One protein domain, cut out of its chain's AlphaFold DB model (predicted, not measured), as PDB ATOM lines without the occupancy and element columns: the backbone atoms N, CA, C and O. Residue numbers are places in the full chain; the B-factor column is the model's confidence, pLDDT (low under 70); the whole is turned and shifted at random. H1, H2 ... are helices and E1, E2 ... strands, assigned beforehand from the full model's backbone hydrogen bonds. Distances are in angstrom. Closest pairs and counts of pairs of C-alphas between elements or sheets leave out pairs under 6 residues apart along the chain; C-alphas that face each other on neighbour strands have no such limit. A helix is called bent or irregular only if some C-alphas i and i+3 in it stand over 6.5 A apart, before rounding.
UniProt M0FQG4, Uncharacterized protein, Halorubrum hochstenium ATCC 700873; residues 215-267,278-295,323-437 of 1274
ATOM      1  N   GLY A 215     -45.348 -49.405 -36.484       91.88
ATOM      2  CA  GLY A 215     -44.222 -48.563 -36.083       91.88
ATOM      3  C   GLY A 215     -44.339 -47.842 -34.748       91.88
ATOM      4  O   GLY A 215     -45.428 -47.648 -34.190       91.88
ATOM      5  N   VAL A 216     -43.183 -47.346 -34.318       93.94
ATOM      6  CA  VAL A 216     -42.958 -46.559 -33.104       93.94
ATOM      7  C   VAL A 216     -42.284 -45.225 -33.412       93.94
ATOM      8  O   VAL A 216     -41.795 -44.948 -34.510       93.94
ATOM      9  N   ARG A 217     -42.287 -44.348 -32.416       93.88
ATOM     10  CA  ARG A 217     -41.554 -43.081 -32.402       93.88
ATOM     11  C   ARG A 217     -41.154 -42.761 -30.975       93.88
ATOM     12  O   ARG A 217     -41.894 -43.090 -30.051       93.88
ATOM     13  N   TRP A 218     -40.072 -42.020 -30.819       95.38
ATOM     14  CA  TRP A 218     -39.616 -41.574 -29.511       95.38
ATOM     15  C   TRP A 218     -39.858 -40.074 -29.369       95.38
ATOM     16  O   TRP A 218     -39.606 -39.282 -30.282       95.38
ATOM     17  N   CYS A 219     -40.446 -39.701 -28.238       93.94
ATOM     18  CA  CYS A 219     -40.893 -38.358 -27.910       93.94
ATOM     19  C   CYS A 219     -40.054 -37.818 -26.751       93.94
ATOM     20  O   CYS A 219     -39.914 -38.483 -25.734       93.94
ATOM     21  N   GLY A 220     -39.566 -36.580 -26.839       92.88
ATOM     22  CA  GLY A 220     -38.901 -35.955 -25.694       92.88
ATOM     23  C   GLY A 220     -39.911 -35.673 -24.580       92.88
ATOM     24  O   GLY A 220     -40.759 -34.787 -24.744       92.88
ATOM     25  N   SER A 221     -39.830 -36.392 -23.462       94.00
ATOM     26  CA  SER A 221     -40.692 -36.221 -22.288       94.00
ATOM     27  C   SER A 221     -39.975 -35.476 -21.179       94.00
ATOM     28  O   SER A 221     -38.775 -35.611 -21.013       94.00
ATOM     29  N   ALA A 222     -40.671 -34.581 -20.482       91.25
ATOM     30  CA  ALA A 222     -40.014 -33.565 -19.661       91.25
ATOM     31  C   ALA A 222     -40.745 -33.342 -18.338       91.25
ATOM     32  O   ALA A 222     -41.913 -32.935 -18.320       91.25
ATOM     33  N   SER A 223     -40.032 -33.520 -17.224       87.12
ATOM     34  CA  SER A 223     -40.575 -33.407 -15.864       87.12
ATOM     35  C   SER A 223     -41.343 -32.090 -15.633       87.12
ATOM     36  O   SER A 223     -42.433 -32.080 -15.048       87.12
ATOM     37  N   ARG A 224     -40.848 -30.970 -16.173       87.12
ATOM     38  CA  ARG A 224     -41.533 -29.668 -16.307       87.12
ATOM     39  C   ARG A 224     -41.475 -29.180 -17.760       87.12
ATOM     40  O   ARG A 224     -40.648 -29.604 -18.556       87.12
ATOM     41  N   LYS A 225     -42.341 -28.221 -18.115       85.31
ATOM     42  CA  LYS A 225     -42.564 -27.757 -19.507       85.31
ATOM     43  C   LYS A 225     -41.321 -27.238 -20.249       85.31
ATOM     44  O   LYS A 225     -41.360 -27.158 -21.477       85.31
ATOM     45  N   GLN A 226     -40.264 -26.838 -19.540       88.50
ATOM     46  CA  GLN A 226     -38.996 -26.414 -20.143       88.50
ATOM     47  C   GLN A 226     -37.804 -27.319 -19.773       88.50
ATOM     48  O   GLN A 226     -36.676 -26.953 -20.070       88.50
ATOM     49  N   ASP A 227     -38.021 -28.503 -19.193       91.19
ATOM     50  CA  ASP A 227     -36.911 -29.405 -18.839       91.19
ATOM     51  C   ASP A 227     -36.265 -30.084 -20.061       91.19
ATOM     52  O   ASP A 227     -35.160 -30.585 -19.944       91.19
ATOM     53  N   TRP A 228     -36.829 -29.944 -21.271       91.44
ATOM     54  CA  TRP A 228     -36.122 -30.197 -22.548       91.44
ATOM     55  C   TRP A 228     -34.806 -29.408 -22.713       91.44
ATOM     56  O   TRP A 228     -34.050 -29.648 -23.652       91.44
ATOM     57  N   MET A 229     -34.568 -28.416 -21.849       92.88
ATOM     58  CA  MET A 229     -33.310 -27.682 -21.739       92.88
ATOM     59  C   MET A 229     -32.228 -28.439 -20.949       92.88
ATOM     60  O   MET A 229     -31.078 -28.031 -21.018       92.88
ATOM     61  N   THR A 230     -32.571 -29.497 -20.205       92.25
ATOM     62  CA  THR A 230     -31.600 -30.372 -19.520       92.25
ATOM     63  C   THR A 230     -31.042 -31.437 -20.465       92.25
ATOM     64  O   THR A 230     -31.696 -31.808 -21.449       92.25
ATOM     65  N   SER A 231     -29.815 -31.881 -20.207       89.31
ATOM     66  CA  SER A 231     -29.157 -32.934 -20.974       89.31
ATOM     67  C   SER A 231     -29.787 -34.316 -20.754       89.31
ATOM     68  O   SER A 231     -30.251 -34.633 -19.658       89.31
ATOM     69  N   LEU A 232     -29.779 -35.110 -21.822       90.88
ATOM     70  CA  LEU A 232     -29.824 -36.572 -21.821       90.88
ATOM     71  C   LEU A 232     -28.443 -37.138 -21.444       90.88
ATOM     72  O   LEU A 232     -27.486 -36.376 -21.269       90.88
ATOM     73  N   THR A 233     -28.319 -38.463 -21.377       87.38
ATOM     74  CA  THR A 233     -27.021 -39.140 -21.239       87.38
ATOM     75  C   THR A 233     -26.113 -38.829 -22.448       87.38
ATOM     76  O   THR A 233     -26.522 -39.045 -23.597       87.38
ATOM     77  N   PRO A 234     -24.888 -38.300 -22.250       81.50
ATOM     78  CA  PRO A 234     -23.964 -38.025 -23.346       81.50
ATOM     79  C   PRO A 234     -23.306 -39.313 -23.867       81.50
ATOM     80  O   PRO A 234     -23.029 -40.232 -23.096       81.50
ATOM     81  N   PHE A 235     -22.993 -39.339 -25.167       77.25
ATOM     82  CA  PHE A 235     -22.281 -40.444 -25.831       77.25
ATOM     83  C   PHE A 235     -20.877 -40.713 -25.250       77.25
ATOM     84  O   PHE A 235     -20.361 -41.812 -25.391       77.25
ATOM     85  N   THR A 236     -20.258 -39.734 -24.581       69.81
ATOM     86  CA  THR A 236     -18.945 -39.852 -23.923       69.81
ATOM     87  C   THR A 236     -18.919 -39.095 -22.596       69.81
ATOM     88  O   THR A 236     -19.638 -38.110 -22.422       69.81
ATOM     89  N   ALA A 237     -18.065 -39.524 -21.662       58.22
ATOM     90  CA  ALA A 237     -17.856 -38.828 -20.389       58.22
ATOM     91  C   ALA A 237     -17.087 -37.496 -20.553       58.22
ATOM     92  O   ALA A 237     -17.376 -36.503 -19.876       58.22
ATOM     93  N   GLU A 238     -16.119 -37.446 -21.475       51.94
ATOM     94  CA  GLU A 238     -15.178 -36.327 -21.616       51.94
ATOM     95  C   GLU A 238     -15.693 -35.143 -22.459       51.94
ATOM     96  O   GLU A 238     -15.183 -34.851 -23.537       51.94
ATOM     97  N   GLU A 239     -16.649 -34.373 -21.931       47.19
ATOM     98  CA  GLU A 239     -16.677 -32.909 -22.171       47.19
ATOM     99  C   GLU A 239     -17.388 -32.098 -21.049       47.19
ATOM    100  O   GLU A 239     -17.657 -30.905 -21.218       47.19
ATOM    101  N   THR A 240     -17.651 -32.696 -19.870       43.50
ATOM    102  CA  THR A 240     -18.394 -32.069 -18.746       43.50
ATOM    103  C   THR A 240     -17.761 -32.284 -17.361       43.50
ATOM    104  O   THR A 240     -17.005 -33.223 -17.142       43.50
ATOM    105  N   ASN A 241     -18.058 -31.392 -16.402       41.00
ATOM    106  CA  ASN A 241     -17.397 -31.349 -15.086       41.00
ATOM    107  C   ASN A 241     -17.872 -32.456 -14.112       41.00
ATOM    108  O   ASN A 241     -18.656 -32.169 -13.215       41.00
ATOM    109  N   GLY A 242     -17.357 -33.680 -14.245       42.81
ATOM    110  CA  GLY A 242     -17.181 -34.658 -13.150       42.81
ATOM    111  C   GLY A 242     -18.406 -35.340 -12.509       42.81
ATOM    112  O   GLY A 242     -18.253 -36.453 -12.023       42.81
ATOM    113  N   ASP A 243     -19.593 -34.726 -12.509       45.25
ATOM    114  CA  ASP A 243     -20.801 -35.217 -11.809       45.25
ATOM    115  C   ASP A 243     -21.851 -35.882 -12.741       45.25
ATOM    116  O   ASP A 243     -22.958 -36.225 -12.307       45.25
ATOM    117  N   LEU A 244     -21.519 -36.083 -14.025       53.69
ATOM    118  CA  LEU A 244     -22.391 -36.700 -15.037       53.69
ATOM    119  C   LEU A 244     -21.867 -38.075 -15.475       53.69
ATOM    120  O   LEU A 244     -20.755 -38.173 -15.990       53.69
ATOM    121  N   SER A 245     -22.692 -39.113 -15.346       53.59
ATOM    122  CA  SER A 245     -22.467 -40.409 -15.997       53.59
ATOM    123  C   SER A 245     -22.771 -40.323 -17.498       53.59
ATOM    124  O   SER A 245     -23.801 -39.770 -17.892       53.59
ATOM    125  N   SER A 246     -21.887 -40.880 -18.328       57.19
ATOM    126  CA  SER A 246     -22.173 -41.195 -19.733       57.19
ATOM    127  C   SER A 246     -22.944 -42.511 -19.853       57.19
ATOM    128  O   SER A 246     -23.299 -43.124 -18.849       57.19
ATOM    129  N   VAL A 247     -23.188 -42.952 -21.089       56.97
ATOM    130  CA  VAL A 247     -23.490 -44.365 -21.356       56.97
ATOM    131  C   VAL A 247     -22.257 -45.190 -20.964       56.97
ATOM    132  O   VAL A 247     -21.135 -44.713 -21.159       56.97
ATOM    133  N   ASP A 248     -22.462 -46.388 -20.409       54.69
ATOM    134  CA  ASP A 248     -21.368 -47.306 -20.052       54.69
ATOM    135  C   ASP A 248     -20.586 -47.742 -21.312       54.69
ATOM    136  O   ASP A 248     -19.356 -47.724 -21.314       54.69
ATOM    137  N   GLU A 249     -21.295 -48.008 -22.419       65.94
ATOM    138  CA  GLU A 249     -20.712 -48.287 -23.739       65.94
ATOM    139  C   GLU A 249     -21.266 -47.358 -24.846       65.94
ATOM    140  O   GLU A 249     -22.461 -47.406 -25.169       65.94
ATOM    141  N   PRO A 250     -20.424 -46.510 -25.475       68.38
ATOM    142  CA  PRO A 250     -20.844 -45.609 -26.551       68.38
ATOM    143  C   PRO A 250     -21.330 -46.359 -27.802       68.38
ATOM    144  O   PRO A 250     -20.533 -46.899 -28.563       68.38
ATOM    145  N   GLY A 251     -22.645 -46.351 -28.040       70.81
ATOM    146  CA  GLY A 251     -23.280 -46.960 -29.219       70.81
ATOM    147  C   GLY A 251     -24.193 -48.156 -28.927       70.81
ATOM    148  O   GLY A 251     -25.003 -48.496 -29.787       70.81
ATOM    149  N   ALA A 252     -24.161 -48.729 -27.717       75.81
ATOM    150  CA  ALA A 252     -24.933 -49.931 -27.364       75.81
ATOM    151  C   ALA A 252     -26.455 -49.796 -27.605       75.81
ATOM    152  O   ALA A 252     -27.106 -50.728 -28.073       75.81
ATOM    153  N   ALA A 253     -27.027 -48.607 -27.378       83.62
ATOM    154  CA  ALA A 253     -28.443 -48.335 -27.651       83.62
ATOM    155  C   ALA A 253     -28.804 -48.336 -29.154       83.62
ATOM    156  O   ALA A 253     -29.971 -48.495 -29.498       83.62
ATOM    157  N   LEU A 254     -27.831 -48.162 -30.060       86.19
ATOM    158  CA  LEU A 254     -28.043 -48.350 -31.498       86.19
ATOM    159  C   LEU A 254     -27.700 -49.779 -31.945       86.19
ATOM    160  O   LEU A 254     -28.341 -50.267 -32.866       86.19
ATOM    161  N   ALA A 255     -26.776 -50.472 -31.272       83.31
ATOM    162  CA  ALA A 255     -26.536 -51.901 -31.491       83.31
ATOM    163  C   ALA A 255     -27.803 -52.732 -31.210       83.31
ATOM    164  O   ALA A 255     -28.332 -53.347 -32.129       83.31
ATOM    165  N   SER A 256     -28.394 -52.587 -30.016       85.56
ATOM    166  CA  SER A 256     -29.669 -53.232 -29.647       85.56
ATOM    167  C   SER A 256     -30.829 -52.886 -30.596       85.56
ATOM    168  O   SER A 256     -31.735 -53.693 -30.810       85.56
ATOM    169  N   LEU A 257     -30.806 -51.698 -31.211       89.06
ATOM    170  CA  LEU A 257     -31.753 -51.348 -32.268       89.06
ATOM    171  C   LEU A 257     -31.500 -52.155 -33.555       89.06
ATOM    172  O   LEU A 257     -32.456 -52.582 -34.196       89.06
ATOM    173  N   ILE A 258     -30.237 -52.329 -33.950       86.69
ATOM    174  CA  ILE A 258     -29.827 -53.069 -35.152       86.69
ATOM    175  C   ILE A 258     -30.196 -54.548 -35.019       86.69
ATOM    176  O   ILE A 258     -30.784 -55.088 -35.951       86.69
ATOM    177  N   ASP A 259     -29.978 -55.165 -33.855       82.25
ATOM    178  CA  ASP A 259     -30.423 -56.539 -33.573       82.25
ATOM    179  C   ASP A 259     -31.957 -56.663 -33.739       82.25
ATOM    180  O   ASP A 259     -32.479 -57.528 -34.448       82.25
ATOM    181  N   HIS A 260     -32.715 -55.698 -33.201       86.00
ATOM    182  CA  HIS A 260     -34.168 -55.641 -33.389       86.00
ATOM    183  C   HIS A 260     -34.640 -55.360 -34.828       86.00
ATOM    184  O   HIS A 260     -35.796 -55.669 -35.129       86.00
ATOM    185  N   LEU A 261     -33.782 -54.812 -35.697       86.62
ATOM    186  CA  LEU A 261     -34.038 -54.621 -37.131       86.62
ATOM    187  C   LEU A 261     -33.606 -55.824 -37.985       86.62
ATOM    188  O   LEU A 261     -34.200 -56.027 -39.038       86.62
ATOM    189  N   MET A 262     -32.617 -56.612 -37.550       81.00
ATOM    190  CA  MET A 262     -32.185 -57.839 -38.233       81.00
ATOM    191  C   MET A 262     -33.247 -58.936 -38.158       81.00
ATOM    192  O   MET A 262     -33.642 -59.500 -39.171       81.00
ATOM    193  N   GLU A 263     -33.786 -59.184 -36.967       82.44
ATOM    194  CA  GLU A 263     -34.879 -60.143 -36.743       82.44
ATOM    195  C   GLU A 263     -36.267 -59.590 -37.174       82.44
ATOM    196  O   GLU A 263     -37.310 -60.011 -36.665       82.44
ATOM    197  N   ALA A 264     -36.324 -58.589 -38.060       83.00
ATOM    198  CA  ALA A 264     -37.583 -58.013 -38.524       83.00
ATOM    199  C   ALA A 264     -38.169 -58.841 -39.679       83.00
ATOM    200  O   ALA A 264     -37.723 -58.751 -40.818       83.00
ATOM    201  N   THR A 265     -39.256 -59.573 -39.422       83.56
ATOM    202  CA  THR A 265     -39.962 -60.417 -40.413       83.56
ATOM    203  C   THR A 265     -40.626 -59.650 -41.574       83.56
ATOM    204  O   THR A 265     -41.363 -60.230 -42.370       83.56
ATOM    205  N   ALA A 266     -40.396 -58.340 -41.695       88.38
ATOM    206  CA  ALA A 266     -40.954 -57.480 -42.732       88.38
ATOM    207  C   ALA A 266     -40.097 -56.216 -42.951       88.38
ATOM    208  O   ALA A 266     -39.521 -55.712 -41.978       88.38
ATOM    209  N   PRO A 267     -40.104 -55.626 -44.169       91.31
ATOM    210  CA  PRO A 267     -39.344 -54.420 -44.502       91.31
ATOM    211  C   PRO A 267     -39.534 -53.305 -43.473       91.31
ATOM    212  O   PRO A 267     -40.653 -52.814 -43.270       91.31
ATOM    213  N   ALA A 278     -32.575 -22.962 -33.435       87.44
ATOM    214  CA  ALA A 278     -32.116 -21.636 -33.028       87.44
ATOM    215  C   ALA A 278     -31.449 -21.703 -31.640       87.44
ATOM    216  O   ALA A 278     -31.858 -22.508 -30.803       87.44
ATOM    217  N   SER A 279     -30.444 -20.853 -31.401       86.88
ATOM    218  CA  SER A 279     -29.823 -20.723 -30.076       86.88
ATOM    219  C   SER A 279     -30.870 -20.295 -29.050       86.88
ATOM    220  O   SER A 279     -31.560 -19.297 -29.257       86.88
ATOM    221  N   TRP A 280     -30.960 -21.042 -27.954       89.88
ATOM    222  CA  TRP A 280     -31.861 -20.788 -26.829       89.88
ATOM    223  C   TRP A 280     -31.086 -20.373 -25.570       89.88
ATOM    224  O   TRP A 280     -31.647 -20.345 -24.482       89.88
ATOM    225  N   GLN A 281     -29.811 -19.978 -25.707       89.50
ATOM    226  CA  GLN A 281     -28.978 -19.542 -24.578       89.50
ATOM    227  C   GLN A 281     -29.595 -18.364 -23.789       89.50
ATOM    228  O   GLN A 281     -29.482 -18.290 -22.574       89.50
ATOM    229  N   SER A 282     -30.287 -17.431 -24.452       86.25
ATOM    230  CA  SER A 282     -30.995 -16.360 -23.731       86.25
ATOM    231  C   SER A 282     -32.176 -16.887 -22.911       86.25
ATOM    232  O   SER A 282     -32.453 -16.351 -21.842       86.25
ATOM    233  N   ASP A 283     -32.829 -17.955 -23.374       87.69
ATOM    234  CA  ASP A 283     -33.896 -18.623 -22.633       87.69
ATOM    235  C   ASP A 283     -33.323 -19.501 -21.505       87.69
ATOM    236  O   ASP A 283     -33.975 -19.646 -20.476       87.69
ATOM    237  N   SER A 284     -32.106 -20.051 -21.654       90.00
ATOM    238  CA  SER A 284     -31.433 -20.857 -20.621       90.00
ATOM    239  C   SER A 284     -30.952 -20.018 -19.436       90.00
ATOM    240  O   SER A 284     -31.103 -20.446 -18.295       90.00
ATOM    241  N   GLU A 285     -30.437 -18.804 -19.659       87.69
ATOM    242  CA  GLU A 285     -30.108 -17.896 -18.549       87.69
ATOM    243  C   GLU A 285     -31.370 -17.483 -17.771       87.69
ATOM    244  O   GLU A 285     -31.381 -17.545 -16.543       87.69
ATOM    245  N   VAL A 286     -32.471 -17.164 -18.467       87.19
ATOM    246  CA  VAL A 286     -33.768 -16.868 -17.824       87.19
ATOM    247  C   VAL A 286     -34.322 -18.096 -17.090       87.19
ATOM    248  O   VAL A 286     -34.793 -17.970 -15.963       87.19
ATOM    249  N   ARG A 287     -34.200 -19.301 -17.669       87.38
ATOM    250  CA  ARG A 287     -34.561 -20.580 -17.033       87.38
ATOM    251  C   ARG A 287     -33.804 -20.790 -15.719       87.38
ATOM    252  O   ARG A 287     -34.417 -21.189 -14.733       87.38
ATOM    253  N   LYS A 288     -32.495 -20.517 -15.696       86.75
ATOM    254  CA  LYS A 288     -31.656 -20.619 -14.491       86.75
ATOM    255  C   LYS A 288     -32.036 -19.560 -13.449       86.75
ATOM    256  O   LYS A 288     -32.156 -19.901 -12.277       86.75
ATOM    257  N   GLU A 289     -32.320 -18.324 -13.859       82.31
ATOM    258  CA  GLU A 289     -32.819 -17.261 -12.967       82.31
ATOM    259  C   GLU A 289     -34.176 -17.633 -12.327       82.31
ATOM    260  O   GLU A 289     -34.332 -17.557 -11.107       82.31
ATOM    261  N   ASP A 290     -35.136 -18.122 -13.120       81.88
ATOM    262  CA  ASP A 290     -36.447 -18.588 -12.639       81.88
ATOM    263  C   ASP A 290     -36.350 -19.837 -11.738       81.88
ATOM    264  O   ASP A 290     -37.208 -20.043 -10.875       81.88
ATOM    265  N   LEU A 291     -35.318 -20.672 -11.910       84.12
ATOM    266  CA  LEU A 291     -35.018 -21.804 -11.027       84.12
ATOM    267  C   LEU A 291     -34.420 -21.343  -9.687       84.12
ATOM    268  O   LEU A 291     -34.878 -21.808  -8.642       84.12
ATOM    269  N   VAL A 292     -33.462 -20.409  -9.703       81.06
ATOM    270  CA  VAL A 292     -32.829 -19.831  -8.500       81.06
ATOM    271  C   VAL A 292     -33.840 -19.079  -7.629       81.06
ATOM    272  O   VAL A 292     -33.871 -19.266  -6.412       81.06
ATOM    273  N   ASP A 293     -34.716 -18.277  -8.238       77.62
ATOM    274  CA  ASP A 293     -35.741 -17.518  -7.512       77.62
ATOM    275  C   ASP A 293     -36.966 -18.360  -7.099       77.62
ATOM    276  O   ASP A 293     -37.835 -17.871  -6.371       77.62
ATOM    277  N   GLY A 294     -37.070 -19.613  -7.561       70.50
ATOM    278  CA  GLY A 294     -38.234 -20.477  -7.330       70.50
ATOM    279  C   GLY A 294     -39.487 -20.081  -8.126       70.50
ATOM    280  O   GLY A 294     -40.593 -20.490  -7.777       70.50
ATOM    281  N   ARG A 295     -39.334 -19.289  -9.197       71.88
ATOM    282  CA  ARG A 295     -40.425 -18.840 -10.080       71.88
ATOM    283  C   ARG A 295     -40.945 -19.951 -10.998       71.88
ATOM    284  O   ARG A 295     -42.132 -19.948 -11.319       71.88
ATOM    285  N   GLU A 323     -30.804 -29.355  -3.764       76.94
ATOM    286  CA  GLU A 323     -29.974 -30.171  -4.668       76.94
ATOM    287  C   GLU A 323     -30.684 -30.481  -5.995       76.94
ATOM    288  O   GLU A 323     -30.077 -30.397  -7.059       76.94
ATOM    289  N   ALA A 324     -32.001 -30.712  -5.966       78.19
ATOM    290  CA  ALA A 324     -32.797 -30.904  -7.178       78.19
ATOM    291  C   ALA A 324     -32.818 -29.661  -8.092       78.19
ATOM    292  O   ALA A 324     -32.953 -29.799  -9.302       78.19
ATOM    293  N   VAL A 325     -32.684 -28.449  -7.543       82.75
ATOM    294  CA  VAL A 325     -32.564 -27.196  -8.313       82.75
ATOM    295  C   VAL A 325     -31.135 -26.999  -8.823       82.75
ATOM    296  O   VAL A 325     -30.976 -26.587  -9.969       82.75
ATOM    297  N   LYS A 326     -30.108 -27.346  -8.032       83.75
ATOM    298  CA  LYS A 326     -28.708 -27.325  -8.489       83.75
ATOM    299  C   LYS A 326     -28.502 -28.262  -9.681       83.75
ATOM    300  O   LYS A 326     -28.111 -27.781 -10.739       83.75
ATOM    301  N   LYS A 327     -28.896 -29.538  -9.561       82.56
ATOM    302  CA  LYS A 327     -28.805 -30.521 -10.657       82.56
ATOM    303  C   LYS A 327     -29.582 -30.087 -11.905       82.56
ATOM    304  O   LYS A 327     -29.137 -30.293 -13.025       82.56
ATOM    305  N   ARG A 328     -30.719 -29.398 -11.749       89.88
ATOM    306  CA  ARG A 328     -31.448 -28.814 -12.893       89.88
ATOM    307  C   ARG A 328     -30.664 -27.726 -13.620       89.88
ATOM    308  O   ARG A 328     -30.788 -27.628 -14.833       89.88
ATOM    309  N   ILE A 329     -29.904 -26.903 -12.902       88.75
ATOM    310  CA  ILE A 329     -29.066 -25.843 -13.480       88.75
ATOM    311  C   ILE A 329     -27.832 -26.455 -14.159       88.75
ATOM    312  O   ILE A 329     -27.547 -26.139 -15.308       88.75
ATOM    313  N   GLU A 330     -27.173 -27.389 -13.481       87.25
ATOM    314  CA  GLU A 330     -26.031 -28.174 -13.961       87.25
ATOM    315  C   GLU A 330     -26.326 -28.880 -15.297       87.25
ATOM    316  O   GLU A 330     -25.635 -28.644 -16.285       87.25
ATOM    317  N   TYR A 331     -27.423 -29.643 -15.378       87.38
ATOM    318  CA  TYR A 331     -27.818 -30.349 -16.603       87.38
ATOM    319  C   TYR A 331     -28.331 -29.391 -17.702       87.38
ATOM    320  O   TYR A 331     -28.374 -29.773 -18.870       87.38
ATOM    321  N   ILE A 332     -28.710 -28.143 -17.378       90.31
ATOM    322  CA  ILE A 332     -28.958 -27.094 -18.390       90.31
ATOM    323  C   ILE A 332     -27.637 -26.566 -18.960       90.31
ATOM    324  O   ILE A 332     -27.551 -26.330 -20.164       90.31
ATOM    325  N   ASP A 333     -26.619 -26.372 -18.118       86.88
ATOM    326  CA  ASP A 333     -25.314 -25.851 -18.536       86.88
ATOM    327  C   ASP A 333     -24.448 -26.900 -19.258       86.88
ATOM    328  O   ASP A 333     -23.642 -26.532 -20.115       86.88
ATOM    329  N   ALA A 334     -24.674 -28.192 -18.997       84.69
ATOM    330  CA  ALA A 334     -24.117 -29.311 -19.761       84.69
ATOM    331  C   ALA A 334     -24.592 -29.343 -21.229       84.69
ATOM    332  O   ALA A 334     -23.839 -29.691 -22.140       84.69
ATOM    333  N   LYS A 335     -25.848 -28.959 -21.489       88.88
ATOM    334  CA  LYS A 335     -26.467 -29.040 -22.818       88.88
ATOM    335  C   LYS A 335     -26.101 -27.818 -23.666       88.88
ATOM    336  O   LYS A 335     -26.440 -26.688 -23.318       88.88
ATOM    337  N   ASN A 336     -25.473 -27.998 -24.836       87.62
ATOM    338  CA  ASN A 336     -25.038 -26.845 -25.645       87.62
ATOM    339  C   ASN A 336     -26.219 -26.047 -26.245       87.62
ATOM    340  O   ASN A 336     -26.674 -26.284 -27.372       87.62
ATOM    341  N   ALA A 337     -26.650 -25.013 -25.519       86.94
ATOM    342  CA  ALA A 337     -27.750 -24.121 -25.878       86.94
ATOM    343  C   ALA A 337     -27.500 -23.234 -27.115       86.94
ATOM    344  O   ALA A 337     -28.425 -22.581 -27.608       86.94
ATOM    345  N   LYS A 338     -26.264 -23.196 -27.636       86.69
ATOM    346  CA  LYS A 338     -25.892 -22.459 -28.858       86.69
ATOM    347  C   LYS A 338     -25.961 -23.334 -30.111       86.69
ATOM    348  O   LYS A 338     -26.237 -22.799 -31.184       86.69
ATOM    349  N   ARG A 339     -25.682 -24.641 -29.987       86.75
ATOM    350  CA  ARG A 339     -25.560 -25.606 -31.098       86.75
ATOM    351  C   ARG A 339     -26.352 -26.892 -30.849       86.75
ATOM    352  O   ARG A 339     -25.808 -27.989 -30.867       86.75
ATOM    353  N   SER A 340     -27.652 -26.746 -30.632       91.44
ATOM    354  CA  SER A 340     -28.576 -27.882 -30.559       91.44
ATOM    355  C   SER A 340     -29.342 -28.067 -31.872       91.44
ATOM    356  O   SER A 340     -29.517 -27.133 -32.664       91.44
ATOM    357  N   PHE A 341     -29.838 -29.275 -32.082       93.50
ATOM    358  CA  PHE A 341     -30.678 -29.692 -33.193       93.50
ATOM    359  C   PHE A 341     -32.130 -29.870 -32.729       93.50
ATOM    360  O   PHE A 341     -32.448 -29.829 -31.541       93.50
ATOM    361  N   THR A 342     -33.044 -29.973 -33.683       95.00
ATOM    362  CA  THR A 342     -34.430 -30.399 -33.474       95.00
ATOM    363  C   THR A 342     -34.614 -31.679 -34.268       95.00
ATOM    364  O   THR A 342     -34.373 -31.671 -35.476       95.00
ATOM    365  N   VAL A 343     -34.968 -32.751 -33.565       96.38
ATOM    366  CA  VAL A 343     -34.800 -34.137 -34.011       96.38
ATOM    367  C   VAL A 343     -36.132 -34.871 -33.892       96.38
ATOM    368  O   VAL A 343     -36.854 -34.672 -32.916       96.38
ATOM    369  N   ASN A 344     -36.467 -35.720 -34.860       96.31
ATOM    370  CA  ASN A 344     -37.557 -36.686 -34.744       96.31
ATOM    371  C   ASN A 344     -37.021 -38.086 -35.061       96.31
ATOM    372  O   ASN A 344     -36.350 -38.264 -36.076       96.31
ATOM    373  N   ILE A 345     -37.357 -39.050 -34.203       95.94
ATOM    374  CA  ILE A 345     -36.871 -40.434 -34.239       95.94
ATOM    375  C   ILE A 345     -38.085 -41.357 -34.391       95.94
ATOM    376  O   ILE A 345     -39.090 -41.173 -33.693       95.94
ATOM    377  N   ARG A 346     -38.030 -42.310 -35.326       94.94
ATOM    378  CA  ARG A 346     -39.138 -43.226 -35.648       94.94
ATOM    379  C   ARG A 346     -38.643 -44.515 -36.293       94.94
ATOM    380  O   ARG A 346     -37.714 -44.461 -37.087       94.94
ATOM    381  N   ALA A 347     -39.317 -45.623 -36.005       95.06
ATOM    382  CA  ALA A 347     -39.206 -46.864 -36.763       95.06
ATOM    383  C   ALA A 347     -40.565 -47.172 -37.400       95.06
ATOM    384  O   ALA A 347     -41.605 -47.005 -36.756       95.06
ATOM    385  N   VAL A 348     -40.574 -47.556 -38.674       94.94
ATOM    386  CA  VAL A 348     -41.788 -47.903 -39.422       94.94
ATOM    387  C   VAL A 348     -41.493 -49.125 -40.275       94.94
ATOM    388  O   VAL A 348     -40.549 -49.097 -41.062       94.94
ATOM    389  N   GLY A 349     -42.324 -50.154 -40.142       92.94
ATOM    390  CA  GLY A 349     -42.292 -51.332 -41.003       92.94
ATOM    391  C   GLY A 349     -43.604 -51.523 -41.758       92.94
ATOM    392  O   GLY A 349     -44.655 -51.004 -41.355       92.94
ATOM    393  N   VAL A 350     -43.544 -52.235 -42.877       92.50
ATOM    394  CA  VAL A 350     -44.685 -52.485 -43.767       92.50
ATOM    395  C   VAL A 350     -44.857 -54.001 -43.920       92.50
ATOM    396  O   VAL A 350     -44.219 -54.601 -44.779       92.50
ATOM    397  N   PRO A 351     -45.695 -54.642 -43.088       89.56
ATOM    398  CA  PRO A 351     -45.890 -56.082 -43.157       89.56
ATOM    399  C   PRO A 351     -46.878 -56.457 -44.263       89.56
ATOM    400  O   PRO A 351     -47.712 -55.638 -44.676       89.56
ATOM    401  N   THR A 352     -46.833 -57.727 -44.668       84.00
ATOM    402  CA  THR A 352     -47.944 -58.384 -45.368       84.00
ATOM    403  C   THR A 352     -49.089 -58.650 -44.373       84.00
ATOM    404  O   THR A 352     -49.064 -58.159 -43.241       84.00
ATOM    405  N   ASP A 353     -50.125 -59.395 -44.765       78.75
ATOM    406  CA  ASP A 353     -51.118 -59.886 -43.795       78.75
ATOM    407  C   ASP A 353     -50.600 -61.091 -42.979       78.75
ATOM    408  O   ASP A 353     -51.164 -61.380 -41.926       78.75
ATOM    409  N   GLU A 354     -49.517 -61.751 -43.414       80.19
ATOM    410  CA  GLU A 354     -48.900 -62.895 -42.720       80.19
ATOM    411  C   GLU A 354     -47.881 -62.434 -41.667       80.19
ATOM    412  O   GLU A 354     -48.028 -62.757 -40.493       80.19
ATOM    413  N   THR A 355     -46.917 -61.581 -42.034       84.19
ATOM    414  CA  THR A 355     -45.829 -61.104 -41.142       84.19
ATOM    415  C   THR A 355     -46.274 -60.001 -40.167       84.19
ATOM    416  O   THR A 355     -45.482 -59.239 -39.609       84.19
ATOM    417  N   ARG A 356     -47.590 -59.855 -39.998       86.12
ATOM    418  CA  ARG A 356     -48.233 -58.692 -39.393       86.12
ATOM    419  C   ARG A 356     -48.154 -58.660 -37.882       86.12
ATOM    420  O   ARG A 356     -47.835 -57.611 -37.321       86.12
ATOM    421  N   ASP A 357     -48.510 -59.767 -37.248       85.06
ATOM    422  CA  ASP A 357     -48.623 -59.832 -35.795       85.06
ATOM    423  C   ASP A 357     -47.224 -59.954 -35.165       85.06
ATOM    424  O   ASP A 357     -46.948 -59.268 -34.181       85.06
ATOM    425  N   ASP A 358     -46.299 -60.662 -35.825       84.62
ATOM    426  CA  ASP A 358     -44.868 -60.707 -35.482       84.62
ATOM    427  C   ASP A 358     -44.240 -59.306 -35.490       84.62
ATOM    428  O   ASP A 358     -43.579 -58.909 -34.530       84.62
ATOM    429  N   LEU A 359     -44.492 -58.509 -36.538       87.31
ATOM    430  CA  LEU A 359     -43.995 -57.135 -36.614       87.31
ATOM    431  C   LEU A 359     -44.678 -56.211 -35.586       87.31
ATOM    432  O   LEU A 359     -44.017 -55.322 -35.049       87.31
ATOM    433  N   ASP A 360     -45.971 -56.388 -35.272       88.88
ATOM    434  CA  ASP A 360     -46.612 -55.632 -34.178       88.88
ATOM    435  C   ASP A 360     -45.933 -55.999 -32.837       88.88
ATOM    436  O   ASP A 360     -45.653 -55.098 -32.047       88.88
ATOM    437  N   GLY A 361     -45.547 -57.262 -32.618       86.19
ATOM    438  CA  GLY A 361     -44.731 -57.697 -31.476       86.19
ATOM    439  C   GLY A 361     -43.325 -57.081 -31.451       86.19
ATOM    440  O   GLY A 361     -42.960 -56.412 -30.484       86.19
ATOM    441  N   ARG A 362     -42.554 -57.203 -32.543       87.94
ATOM    442  CA  ARG A 362     -41.192 -56.640 -32.687       87.94
ATOM    443  C   ARG A 362     -41.151 -55.136 -32.399       87.94
ATOM    444  O   ARG A 362     -40.221 -54.618 -31.783       87.94
ATOM    445  N   MET A 363     -42.203 -54.426 -32.803       91.12
ATOM    446  CA  MET A 363     -42.358 -52.992 -32.566       91.12
ATOM    447  C   MET A 363     -42.608 -52.625 -31.092       91.12
ATOM    448  O   MET A 363     -42.498 -51.448 -30.758       91.12
ATOM    449  N   ASP A 364     -42.957 -53.567 -30.205       89.44
ATOM    450  CA  ASP A 364     -43.035 -53.313 -28.756       89.44
ATOM    451  C   ASP A 364     -41.664 -53.496 -28.094       89.44
ATOM    452  O   ASP A 364     -41.279 -52.645 -27.290       89.44
ATOM    453  N   SER A 365     -40.877 -54.492 -28.518       88.62
ATOM    454  CA  SER A 365     -39.467 -54.658 -28.112       88.62
ATOM    455  C   SER A 365     -38.611 -53.431 -28.445       88.62
ATOM    456  O   SER A 365     -37.739 -53.048 -27.669       88.62
ATOM    457  N   LEU A 366     -38.918 -52.733 -29.547       90.25
ATOM    458  CA  LEU A 366     -38.261 -51.472 -29.905       90.25
ATOM    459  C   LEU A 366     -38.538 -50.311 -28.929       90.25
ATOM    460  O   LEU A 366     -37.730 -49.388 -28.853       90.25
ATOM    461  N   LEU A 367     -39.654 -50.292 -28.186       89.56
ATOM    462  CA  LEU A 367     -40.024 -49.140 -27.345       89.56
ATOM    463  C   LEU A 367     -38.931 -48.727 -26.326       89.56
ATOM    464  O   LEU A 367     -38.567 -47.545 -26.352       89.56
ATOM    465  N   PRO A 368     -38.398 -49.626 -25.467       90.62
ATOM    466  CA  PRO A 368     -37.425 -49.287 -24.420       90.62
ATOM    467  C   PRO A 368     -35.970 -49.107 -24.883       90.62
ATOM    468  O   PRO A 368     -35.122 -48.798 -24.049       90.62
ATOM    469  N   VAL A 369     -35.643 -49.293 -26.168       90.19
ATOM    470  CA  VAL A 369     -34.247 -49.337 -26.670       90.19
ATOM    471  C   VAL A 369     -33.424 -48.086 -26.315       90.19
ATOM    472  O   VAL A 369     -32.220 -48.172 -26.088       90.19
ATOM    473  N   PHE A 370     -34.073 -46.923 -26.197       92.38
ATOM    474  CA  PHE A 370     -33.417 -45.663 -25.828       92.38
ATOM    475  C   PHE A 370     -33.633 -45.222 -24.365       92.38
ATOM    476  O   PHE A 370     -33.127 -44.161 -24.001       92.38
ATOM    477  N   ASP A 371     -34.287 -46.024 -23.509       88.94
ATOM    478  CA  ASP A 371     -34.380 -45.774 -22.054       88.94
ATOM    479  C   ASP A 371     -32.997 -45.515 -21.389       88.94
ATOM    480  O   ASP A 371     -32.926 -44.659 -20.506       88.94
ATOM    481  N   PRO A 372     -31.871 -46.170 -21.773       87.88
ATOM    482  CA  PRO A 372     -30.547 -45.881 -21.190       87.88
ATOM    483  C   PRO A 372     -30.029 -44.451 -21.435       87.88
ATOM    484  O   PRO A 372     -29.056 -44.020 -20.814       87.88
ATOM    485  N   LEU A 373     -30.662 -43.703 -22.344       89.19
ATOM    486  CA  LEU A 373     -30.294 -42.328 -22.682       89.19
ATOM    487  C   LEU A 373     -31.066 -41.278 -21.856       89.19
ATOM    488  O   LEU A 373     -30.859 -40.078 -22.053       89.19
ATOM    489  N   ASP A 374     -31.946 -41.704 -20.944       89.38
ATOM    490  CA  ASP A 374     -32.775 -40.822 -20.120       89.38
ATOM    491  C   ASP A 374     -31.956 -39.941 -19.162       89.38
ATOM    492  O   ASP A 374     -31.251 -40.409 -18.268       89.38
ATOM    493  N   GLY A 375     -32.123 -38.622 -19.292       87.12
ATOM    494  CA  GLY A 375     -31.612 -37.652 -18.329       87.12
ATOM    495  C   GLY A 375     -32.566 -37.486 -17.130       87.12
ATOM    496  O   GLY A 375     -33.783 -37.535 -17.308       87.12
ATOM    497  N   PRO A 376     -32.088 -37.150 -15.912       85.75
ATOM    498  CA  PRO A 376     -32.901 -37.098 -14.681       85.75
ATOM    499  C   PRO A 376     -34.122 -36.156 -14.669       85.75
ATOM    500  O   PRO A 376     -34.859 -36.115 -13.680       85.75
ATOM    501  N   PHE A 377     -34.321 -35.346 -15.716       89.88
ATOM    502  CA  PHE A 377     -35.481 -34.465 -15.887       89.88
ATOM    503  C   PHE A 377     -36.049 -34.444 -17.326       89.88
ATOM    504  O   PHE A 377     -37.036 -33.727 -17.566       89.88
ATOM    505  N   TYR A 378     -35.435 -35.174 -18.265       93.12
ATOM    506  CA  TYR A 378     -35.763 -35.198 -19.693       93.12
ATOM    507  C   TYR A 378     -35.473 -36.591 -20.268       93.12
ATOM    508  O   TYR A 378     -34.357 -37.075 -20.163       93.12
ATOM    509  N   GLU A 379     -36.488 -37.214 -20.860       92.69
ATOM    510  CA  GLU A 379     -36.593 -38.658 -21.114       92.69
ATOM    511  C   GLU A 379     -36.981 -38.932 -22.588       92.69
ATOM    512  O   GLU A 379     -37.552 -38.063 -23.265       92.69
ATOM    513  N   VAL A 380     -36.707 -40.136 -23.093       93.56
ATOM    514  CA  VAL A 380     -36.878 -40.583 -24.489       93.56
ATOM    515  C   VAL A 380     -38.108 -41.504 -24.614       93.56
ATOM    516  O   VAL A 380     -38.030 -42.677 -24.959       93.56
ATOM    517  N   GLU A 381     -39.295 -40.951 -24.350       92.81
ATOM    518  CA  GLU A 381     -40.570 -41.683 -24.257       92.81
ATOM    519  C   GLU A 381     -40.994 -42.320 -25.601       92.81
ATOM    520  O   GLU A 381     -41.527 -41.644 -26.492       92.81
ATOM    521  N   GLY A 382     -40.793 -43.634 -25.736       91.12
ATOM    522  CA  GLY A 382     -41.314 -44.446 -26.838       91.12
ATOM    523  C   GLY A 382     -42.851 -44.489 -26.869       91.12
ATOM    524  O   GLY A 382     -43.512 -44.597 -25.839       91.12
ATOM    525  N   GLN A 383     -43.442 -44.398 -28.065       91.69
ATOM    526  CA  GLN A 383     -44.892 -44.478 -28.295       91.69
ATOM    527  C   GLN A 383     -45.210 -45.188 -29.616       91.69
ATOM    528  O   GLN A 383     -44.606 -44.866 -30.647       91.69
ATOM    529  N   ARG A 384     -46.246 -46.040 -29.652       90.62
ATOM    530  CA  ARG A 384     -46.725 -46.629 -30.912       90.62
ATOM    531  C   ARG A 384     -47.403 -45.557 -31.754       90.62
ATOM    532  O   ARG A 384     -48.087 -44.646 -31.272       90.62
ATOM    533  N   LEU A 385     -47.320 -45.703 -33.070       82.88
ATOM    534  CA  LEU A 385     -48.015 -44.814 -34.006       82.88
ATOM    535  C   LEU A 385     -49.547 -45.013 -33.979       82.88
ATOM    536  O   LEU A 385     -50.299 -44.134 -34.419       82.88
ATOM    537  N   ARG A 386     -50.015 -46.145 -33.426       75.19
ATOM    538  CA  ARG A 386     -51.417 -46.593 -33.424       75.19
ATOM    539  C   ARG A 386     -52.189 -46.326 -32.113       75.19
ATOM    540  O   ARG A 386     -53.411 -46.213 -32.193       75.19
ATOM    541  N   ASP A 387     -51.544 -46.124 -30.957       64.69
ATOM    542  CA  ASP A 387     -52.201 -46.095 -29.623       64.69
ATOM    543  C   ASP A 387     -53.377 -45.122 -29.497       64.69
ATOM    544  O   ASP A 387     -54.449 -45.424 -28.970       64.69
ATOM    545  N   SER A 388     -53.179 -43.899 -29.982       54.00
ATOM    546  CA  SER A 388     -54.013 -42.749 -29.622       54.00
ATOM    547  C   SER A 388     -55.324 -42.658 -30.430       54.00
ATOM    548  O   SER A 388     -55.693 -41.579 -30.910       54.00
ATOM    549  N   GLY A 389     -56.036 -43.772 -30.637       53.22
ATOM    550  CA  GLY A 389     -57.235 -43.837 -31.484       53.22
ATOM    551  C   GLY A 389     -58.252 -44.934 -31.136       53.22
ATOM    552  O   GLY A 389     -58.083 -46.085 -31.513       53.22
ATOM    553  N   PHE A 390     -59.406 -44.537 -30.583       51.25
ATOM    554  CA  PHE A 390     -60.578 -45.388 -30.271       51.25
ATOM    555  C   PHE A 390     -61.274 -46.086 -31.473       51.25
ATOM    556  O   PHE A 390     -62.379 -46.606 -31.325       51.25
ATOM    557  N   ARG A 391     -60.715 -46.034 -32.689       67.44
ATOM    558  CA  ARG A 391     -61.275 -46.645 -33.914       67.44
ATOM    559  C   ARG A 391     -60.141 -47.001 -34.870       67.44
ATOM    560  O   ARG A 391     -59.323 -46.125 -35.145       67.44
ATOM    561  N   GLU A 392     -60.152 -48.198 -35.461       69.31
ATOM    562  CA  GLU A 392     -59.075 -48.641 -36.367       69.31
ATOM    563  C   GLU A 392     -58.825 -47.686 -37.536       69.31
ATOM    564  O   GLU A 392     -57.690 -47.269 -37.723       69.31
ATOM    565  N   LYS A 393     -59.868 -47.180 -38.213       72.75
ATOM    566  CA  LYS A 393     -59.711 -46.174 -39.289       72.75
ATOM    567  C   LYS A 393     -59.002 -44.876 -38.857       72.75
ATOM    568  O   LYS A 393     -58.557 -44.098 -39.696       72.75
ATOM    569  N   THR A 394     -58.905 -44.610 -37.551       73.81
ATOM    570  CA  THR A 394     -58.109 -43.508 -36.986       73.81
ATOM    571  C   THR A 394     -56.666 -43.936 -36.691       73.81
ATOM    572  O   THR A 394     -55.772 -43.106 -36.839       73.81
ATOM    573  N   LYS A 395     -56.428 -45.196 -36.293       76.88
ATOM    574  CA  LYS A 395     -55.084 -45.773 -36.103       76.88
ATOM    575  C   LYS A 395     -54.370 -45.951 -37.450       76.88
ATOM    576  O   LYS A 395     -53.303 -45.387 -37.656       76.88
ATOM    577  N   GLU A 396     -55.026 -46.624 -38.391       77.19
ATOM    578  CA  GLU A 396     -54.627 -46.838 -39.791       77.19
ATOM    579  C   GLU A 396     -54.208 -45.516 -40.464       77.19
ATOM    580  O   GLU A 396     -53.088 -45.367 -40.953       77.19
ATOM    581  N   LYS A 397     -55.061 -44.483 -40.374       80.94
ATOM    582  CA  LYS A 397     -54.757 -43.143 -40.898       80.94
ATOM    583  C   LYS A 397     -53.567 -42.461 -40.205       80.94
ATOM    584  O   LYS A 397     -52.897 -41.643 -40.834       80.94
ATOM    585  N   LYS A 398     -53.302 -42.744 -38.924       80.31
ATOM    586  CA  LYS A 398     -52.122 -42.218 -38.217       80.31
ATOM    587  C   LYS A 398     -50.839 -42.910 -38.663       80.31
ATOM    588  O   LYS A 398     -49.853 -42.209 -38.866       80.31
ATOM    589  N   ALA A 399     -50.883 -44.225 -38.868       82.88
ATOM    590  CA  ALA A 399     -49.752 -45.014 -39.342       82.88
ATOM    591  C   ALA A 399     -49.365 -44.658 -40.790       82.88
ATOM    592  O   ALA A 399     -48.212 -44.312 -41.039       82.88
ATOM    593  N   ARG A 400     -50.327 -44.572 -41.724       86.38
ATOM    594  CA  ARG A 400     -50.070 -44.065 -43.093       86.38
ATOM    595  C   ARG A 400     -49.485 -42.649 -43.090       86.38
ATOM    596  O   ARG A 400     -48.514 -42.369 -43.783       86.38
ATOM    597  N   ALA A 401     -50.002 -41.766 -42.234       86.69
ATOM    598  CA  ALA A 401     -49.443 -40.425 -42.051       86.69
ATOM    599  C   ALA A 401     -48.076 -40.404 -41.330       86.69
ATOM    600  O   ALA A 401     -47.490 -39.332 -41.188       86.69
ATOM    601  N   ALA A 402     -47.570 -41.527 -40.823       86.88
ATOM    602  CA  ALA A 402     -46.218 -41.651 -40.285       86.88
ATOM    603  C   ALA A 402     -45.249 -42.210 -41.337       86.88
ATOM    604  O   ALA A 402     -44.193 -41.612 -41.524       86.88
ATOM    605  N   LEU A 403     -45.659 -43.227 -42.105       90.56
ATOM    606  CA  LEU A 403     -44.944 -43.690 -43.302       90.56
ATOM    607  C   LEU A 403     -44.720 -42.537 -44.295       90.56
ATOM    608  O   LEU A 403     -43.587 -42.256 -44.671       90.56
ATOM    609  N   GLN A 404     -45.762 -41.760 -44.611       90.62
ATOM    610  CA  GLN A 404     -45.631 -40.575 -45.469       90.62
ATOM    611  C   GLN A 404     -44.636 -39.537 -44.911       90.62
ATOM    612  O   GLN A 404     -43.946 -38.869 -45.675       90.62
ATOM    613  N   ARG A 405     -44.517 -39.407 -43.580       90.69
ATOM    614  CA  ARG A 405     -43.522 -38.511 -42.966       90.69
ATOM    615  C   ARG A 405     -42.107 -39.056 -43.051       90.69
ATOM    616  O   ARG A 405     -41.192 -38.247 -43.178       90.69
ATOM    617  N   LEU A 406     -41.939 -40.376 -42.964       92.81
ATOM    618  CA  LEU A 406     -40.659 -41.041 -43.182       92.81
ATOM    619  C   LEU A 406     -40.181 -40.737 -44.605       92.81
ATOM    620  O   LEU A 406     -39.165 -40.062 -44.762       92.81
ATOM    621  N   LEU A 407     -40.991 -41.072 -45.611       91.25
ATOM    622  CA  LEU A 407     -40.675 -40.848 -47.027       91.25
ATOM    623  C   LEU A 407     -40.433 -39.359 -47.368       91.25
ATOM    624  O   LEU A 407     -39.513 -39.036 -48.114       91.25
ATOM    625  N   ASN A 408     -41.184 -38.425 -46.769       90.12
ATOM    626  CA  ASN A 408     -41.007 -36.977 -46.986       90.12
ATOM    627  C   ASN A 408     -39.873 -36.326 -46.152       90.12
ATOM    628  O   ASN A 408     -39.698 -35.096 -46.202       90.12
ATOM    629  N   ARG A 409     -39.143 -37.091 -45.324       90.56
ATOM    630  CA  ARG A 409     -38.178 -36.581 -44.319       90.56
ATOM    631  C   ARG A 409     -38.794 -35.514 -43.393       90.56
ATOM    632  O   ARG A 409     -38.173 -34.506 -43.051       90.56
ATOM    633  N   GLU A 410     -40.073 -35.646 -43.047       88.94
ATOM    634  CA  GLU A 410     -40.832 -34.600 -42.347       88.94
ATOM    635  C   GLU A 410     -40.487 -34.513 -40.855       88.94
ATOM    636  O   GLU A 410     -40.410 -35.526 -40.150       88.94
ATOM    637  N   LEU A 411     -40.365 -33.273 -40.369       88.12
ATOM    638  CA  LEU A 411     -40.140 -32.935 -38.964       88.12
ATOM    639  C   LEU A 411     -41.430 -32.411 -38.320       88.12
ATOM    640  O   LEU A 411     -42.116 -31.552 -38.876       88.12
ATOM    641  N   THR A 412     -41.750 -32.893 -37.120       88.88
ATOM    642  CA  THR A 412     -42.937 -32.507 -36.346       88.88
ATOM    643  C   THR A 412     -42.525 -31.929 -34.995       88.88
ATOM    644  O   THR A 412     -41.739 -32.525 -34.269       88.88
ATOM    645  N   THR A 413     -43.061 -30.756 -34.643       87.94
ATOM    646  CA  THR A 413     -42.767 -30.077 -33.366       87.94
ATOM    647  C   THR A 413     -44.040 -29.819 -32.562       87.94
ATOM    648  O   THR A 413     -45.128 -29.672 -33.125       87.94
ATOM    649  N   GLY A 414     -43.921 -29.786 -31.234       84.75
ATOM    650  CA  GLY A 414     -45.041 -29.679 -30.304       84.75
ATOM    651  C   GLY A 414     -44.866 -28.625 -29.210       84.75
ATOM    652  O   GLY A 414     -43.996 -27.756 -29.245       84.75
ATOM    653  N   ARG A 415     -45.765 -28.676 -28.222       76.62
ATOM    654  CA  ARG A 415     -45.733 -27.854 -27.003       76.62
ATOM    655  C   ARG A 415     -46.327 -28.655 -25.852       76.62
ATOM    656  O   ARG A 415     -47.485 -29.052 -25.930       76.62
ATOM    657  N   GLY A 416     -45.574 -28.835 -24.773       83.38
ATOM    658  CA  GLY A 416     -46.006 -29.643 -23.636       83.38
ATOM    659  C   GLY A 416     -44.848 -30.026 -22.722       83.38
ATOM    660  O   GLY A 416     -43.780 -29.406 -22.789       83.38
ATOM    661  N   LYS A 417     -45.106 -31.038 -21.882       84.38
ATOM    662  CA  LYS A 417     -44.079 -31.871 -21.245       84.38
ATOM    663  C   LYS A 417     -43.507 -32.813 -22.310       84.38
ATOM    664  O   LYS A 417     -42.500 -32.457 -22.905       84.38
ATOM    665  N   THR A 418     -44.240 -33.879 -22.647       89.25
ATOM    666  CA  THR A 418     -44.018 -34.724 -23.830       89.25
ATOM    667  C   THR A 418     -44.137 -33.926 -25.127       89.25
ATOM    668  O   THR A 418     -45.028 -33.075 -25.273       89.25
ATOM    669  N   ARG A 419     -43.239 -34.199 -26.077       90.56
ATOM    670  CA  ARG A 419     -43.159 -33.550 -27.390       90.56
ATOM    671  C   ARG A 419     -42.730 -34.534 -28.474       90.56
ATOM    672  O   ARG A 419     -41.896 -35.383 -28.198       90.56
ATOM    673  N   PRO A 420     -43.233 -34.396 -29.715       89.75
ATOM    674  CA  PRO A 420     -42.794 -35.246 -30.815       89.75
ATOM    675  C   PRO A 420     -41.331 -34.991 -31.201       89.75
ATOM    676  O   PRO A 420     -40.711 -35.885 -31.768       89.75
ATOM    677  N   GLU A 421     -40.786 -33.795 -30.932       94.00
ATOM    678  CA  GLU A 421     -39.377 -33.484 -31.164       94.00
ATOM    679  C   GLU A 421     -38.507 -33.686 -29.919       94.00
ATOM    680  O   GLU A 421     -38.859 -33.238 -28.822       94.00
ATOM    681  N   LEU A 422     -37.324 -34.265 -30.125       95.06
ATOM    682  CA  LEU A 422     -36.205 -34.155 -29.198       95.06
ATOM    683  C   LEU A 422     -35.363 -32.910 -29.515       95.06
ATOM    684  O   LEU A 422     -35.340 -32.401 -30.645       95.06
ATOM    685  N   VAL A 423     -34.658 -32.413 -28.500       94.00
ATOM    686  CA  VAL A 423     -33.666 -31.340 -28.629       94.00
ATOM    687  C   VAL A 423     -32.333 -31.852 -28.109       94.00
ATOM    688  O   VAL A 423     -32.200 -32.070 -26.908       94.00
ATOM    689  N   LEU A 424     -31.373 -32.022 -29.018       93.19
ATOM    690  CA  LEU A 424     -30.087 -32.683 -28.769       93.19
ATOM    691  C   LEU A 424     -28.915 -31.755 -29.150       93.19
ATOM    692  O   LEU A 424     -29.000 -31.082 -30.180       93.19
ATOM    693  N   CYS A 425     -27.835 -31.681 -28.370       89.56
ATOM    694  CA  CYS A 425     -26.530 -31.163 -28.818       89.56
ATOM    695  C   CYS A 425     -25.708 -32.252 -29.539       89.56
ATOM    696  O   CYS A 425     -26.230 -33.327 -29.824       89.56
ATOM    697  N   GLY A 426     -24.450 -31.971 -29.906       86.75
ATOM    698  CA  GLY A 426     -23.616 -32.908 -30.678       86.75
ATOM    699  C   GLY A 426     -23.391 -34.254 -29.980       86.75
ATOM    700  O   GLY A 426     -23.608 -35.295 -30.592       86.75
ATOM    701  N   THR A 427     -23.036 -34.225 -28.693       85.19
ATOM    702  CA  THR A 427     -22.812 -35.414 -27.848       85.19
ATOM    703  C   THR A 427     -24.078 -36.221 -27.570       85.19
ATOM    704  O   THR A 427     -24.004 -37.434 -27.434       85.19
ATOM    705  N   GLU A 428     -25.246 -35.579 -27.509       90.12
ATOM    706  CA  GLU A 428     -26.532 -36.268 -27.331       90.12
ATOM    707  C   GLU A 428     -27.052 -36.869 -28.645       90.12
ATOM    708  O   GLU A 428     -27.713 -37.902 -28.636       90.12
ATOM    709  N   LEU A 429     -26.785 -36.206 -29.777       91.69
ATOM    710  CA  LEU A 429     -27.202 -36.652 -31.107       91.69
ATOM    711  C   LEU A 429     -26.421 -37.892 -31.562       91.69
ATOM    712  O   LEU A 429     -27.006 -38.747 -32.221       91.69
ATOM    713  N   ALA A 430     -25.139 -37.988 -31.194       89.69
ATOM    714  CA  ALA A 430     -24.250 -39.104 -31.527       89.69
ATOM    715  C   ALA A 430     -24.873 -40.482 -31.225       89.69
ATOM    716  O   ALA A 430     -24.875 -41.336 -32.109       89.69
ATOM    717  N   ASN A 431     -25.514 -40.634 -30.057       88.44
ATOM    718  CA  ASN A 431     -26.217 -41.852 -29.616       88.44
ATOM    719  C   ASN A 431     -27.246 -42.415 -30.620       88.44
ATOM    720  O   ASN A 431     -27.620 -43.578 -30.519       88.44
ATOM    721  N   PHE A 432     -27.748 -41.592 -31.549       92.56
ATOM    722  CA  PHE A 432     -28.832 -41.950 -32.470       92.56
ATOM    723  C   PHE A 432     -28.416 -41.955 -33.949       92.56
ATOM    724  O   PHE A 432     -29.241 -42.286 -34.799       92.56
ATOM    725  N   VAL A 433     -27.201 -41.504 -34.289       91.94
ATOM    726  CA  VAL A 433     -26.794 -41.263 -35.693       91.94
ATOM    727  C   VAL A 433     -25.398 -41.769 -36.046       91.94
ATOM    728  O   VAL A 433     -24.898 -41.415 -37.113       91.94
ATOM    729  N   LEU A 434     -24.747 -42.547 -35.183       89.88
ATOM    730  CA  LEU A 434     -23.438 -43.144 -35.449       89.88
ATOM    731  C   LEU A 434     -23.553 -44.663 -35.448       89.88
ATOM    732  O   LEU A 434     -24.013 -45.239 -34.469       89.88
ATOM    733  N   VAL A 435     -23.139 -45.282 -36.550       87.56
ATOM    734  CA  VAL A 435     -23.080 -46.735 -36.699       87.56
ATOM    735  C   VAL A 435     -21.993 -47.263 -35.748       87.56
ATOM    736  O   VAL A 435     -20.872 -46.746 -35.802       87.56
ATOM    737  N   PRO A 436     -22.297 -48.232 -34.867       81.31
ATOM    738  CA  PRO A 436     -21.299 -48.864 -34.002       81.31
ATOM    739  C   PRO A 436     -20.252 -49.640 -34.821       81.31
ATOM    740  O   PRO A 436     -20.492 -49.980 -35.981       81.31
ATOM    741  N   SER A 437     -19.095 -49.948 -34.224       75.31
ATOM    742  CA  SER A 437     -18.168 -50.914 -34.833       75.31
ATOM    743  C   SER A 437     -18.708 -52.342 -34.686       75.31
ATOM    744  O   SER A 437     -19.539 -52.612 -33.820       75.31
TER     745      SER A 437
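What this domain is: This is residues 215 to 267, 278 to 295 and 323 to 437 of the 1274 residues of an uncharacterized protein of Halorubrum hochstenium ATCC 700873 (UniProt M0FQG4). A curled sheet of four strands has helices over both faces: H4, H5 and H7 over one, H6 over the other. H1 packs on H5 and H7, outside them, while H2 and H3 form a side-by-side pair off the sheet, at the opposite end of the long axis from H4. The printed part has 186 residues, with seven named helices and four named strands, in the order E1 H1 H2 H3 E2 H4 H5 E3 H6 E4 H7. The sheet runs E3 E1 E2 E4, all antiparallel, and the class is mixed, helices and strands. The whole is compact, with a radius of gyration of the C-alphas of 17.8 A and spans of 57 by 38 by 28 A.

How they stand to each other: E1, residues 215 to 222, is an inner strand beside E3, residues 378 to 384, an edge strand; N 219 and O 381 are 2.8 A apart. On its other side is E2, residues 341 to 349; N 216 and O 347 are 2.9 A apart. E2 pairs staggered, with E1 over 345 to 348 and with E4, residues 422 to 424, over 341 to 343; N 341 and O 424 are 2.8 A apart. H4, residues 356 to 365, and H5, residues 367 to 373, are on one face and meet only through their link. E2, H4, H5 and E3 form a split strand-helix-strand unit, two strands running the same way with E1 between them, its crossover right-handed. H6, residues 392 to 407, is on the opposite face, at a height of 9.9 A, making three layers with H4 and H5. H7, residues 426 to 433, is over E4. H1, residues 252 to 262, touches H5, Ala 253 to Phe 370 being the closest C-alphas at 5.9 A, opposite ways at a shallow tilt of 19 degrees. H2, residues 281 to 292, touches H3, residues 323 to 334, at Lys 288 and Ile 329, their closest C-alphas, 5.9 A. Every O i to N i+4 pair is within hydrogen-bond range in H2 and H3, but 6 of 7 in H1, 5 of 6 in H4, 10 of 12 in H6, 2 of 4 in H7 and 0 of 3 in H5, where 2 of 4 O i to N i+3 pairs are.

Where its parts are: E1 begins at C-alpha 215 (-44.222, -48.563, -36.083) and is 22.6 A long; E2 is 25.8 A, H6 22.6 A and E3 19.4 A. H7 ends at C-alpha 433 (-26.794, -41.263, -35.693). H5 is irregular: C-alphas 367 and 370 are 7.6 A apart.

The domain as a whole: The C-alphas farthest apart, of Asp 293 and Glu 354, are 58.9 A apart. Residues 268 to 277 and 296 to 322 are not printed, with C-alpha gaps of 35.5 A and 16.3 A. The links E1 to H1 and H6 to E4 are long. pLDDT is under 70 at residues 236 to 250 and 387 to 392.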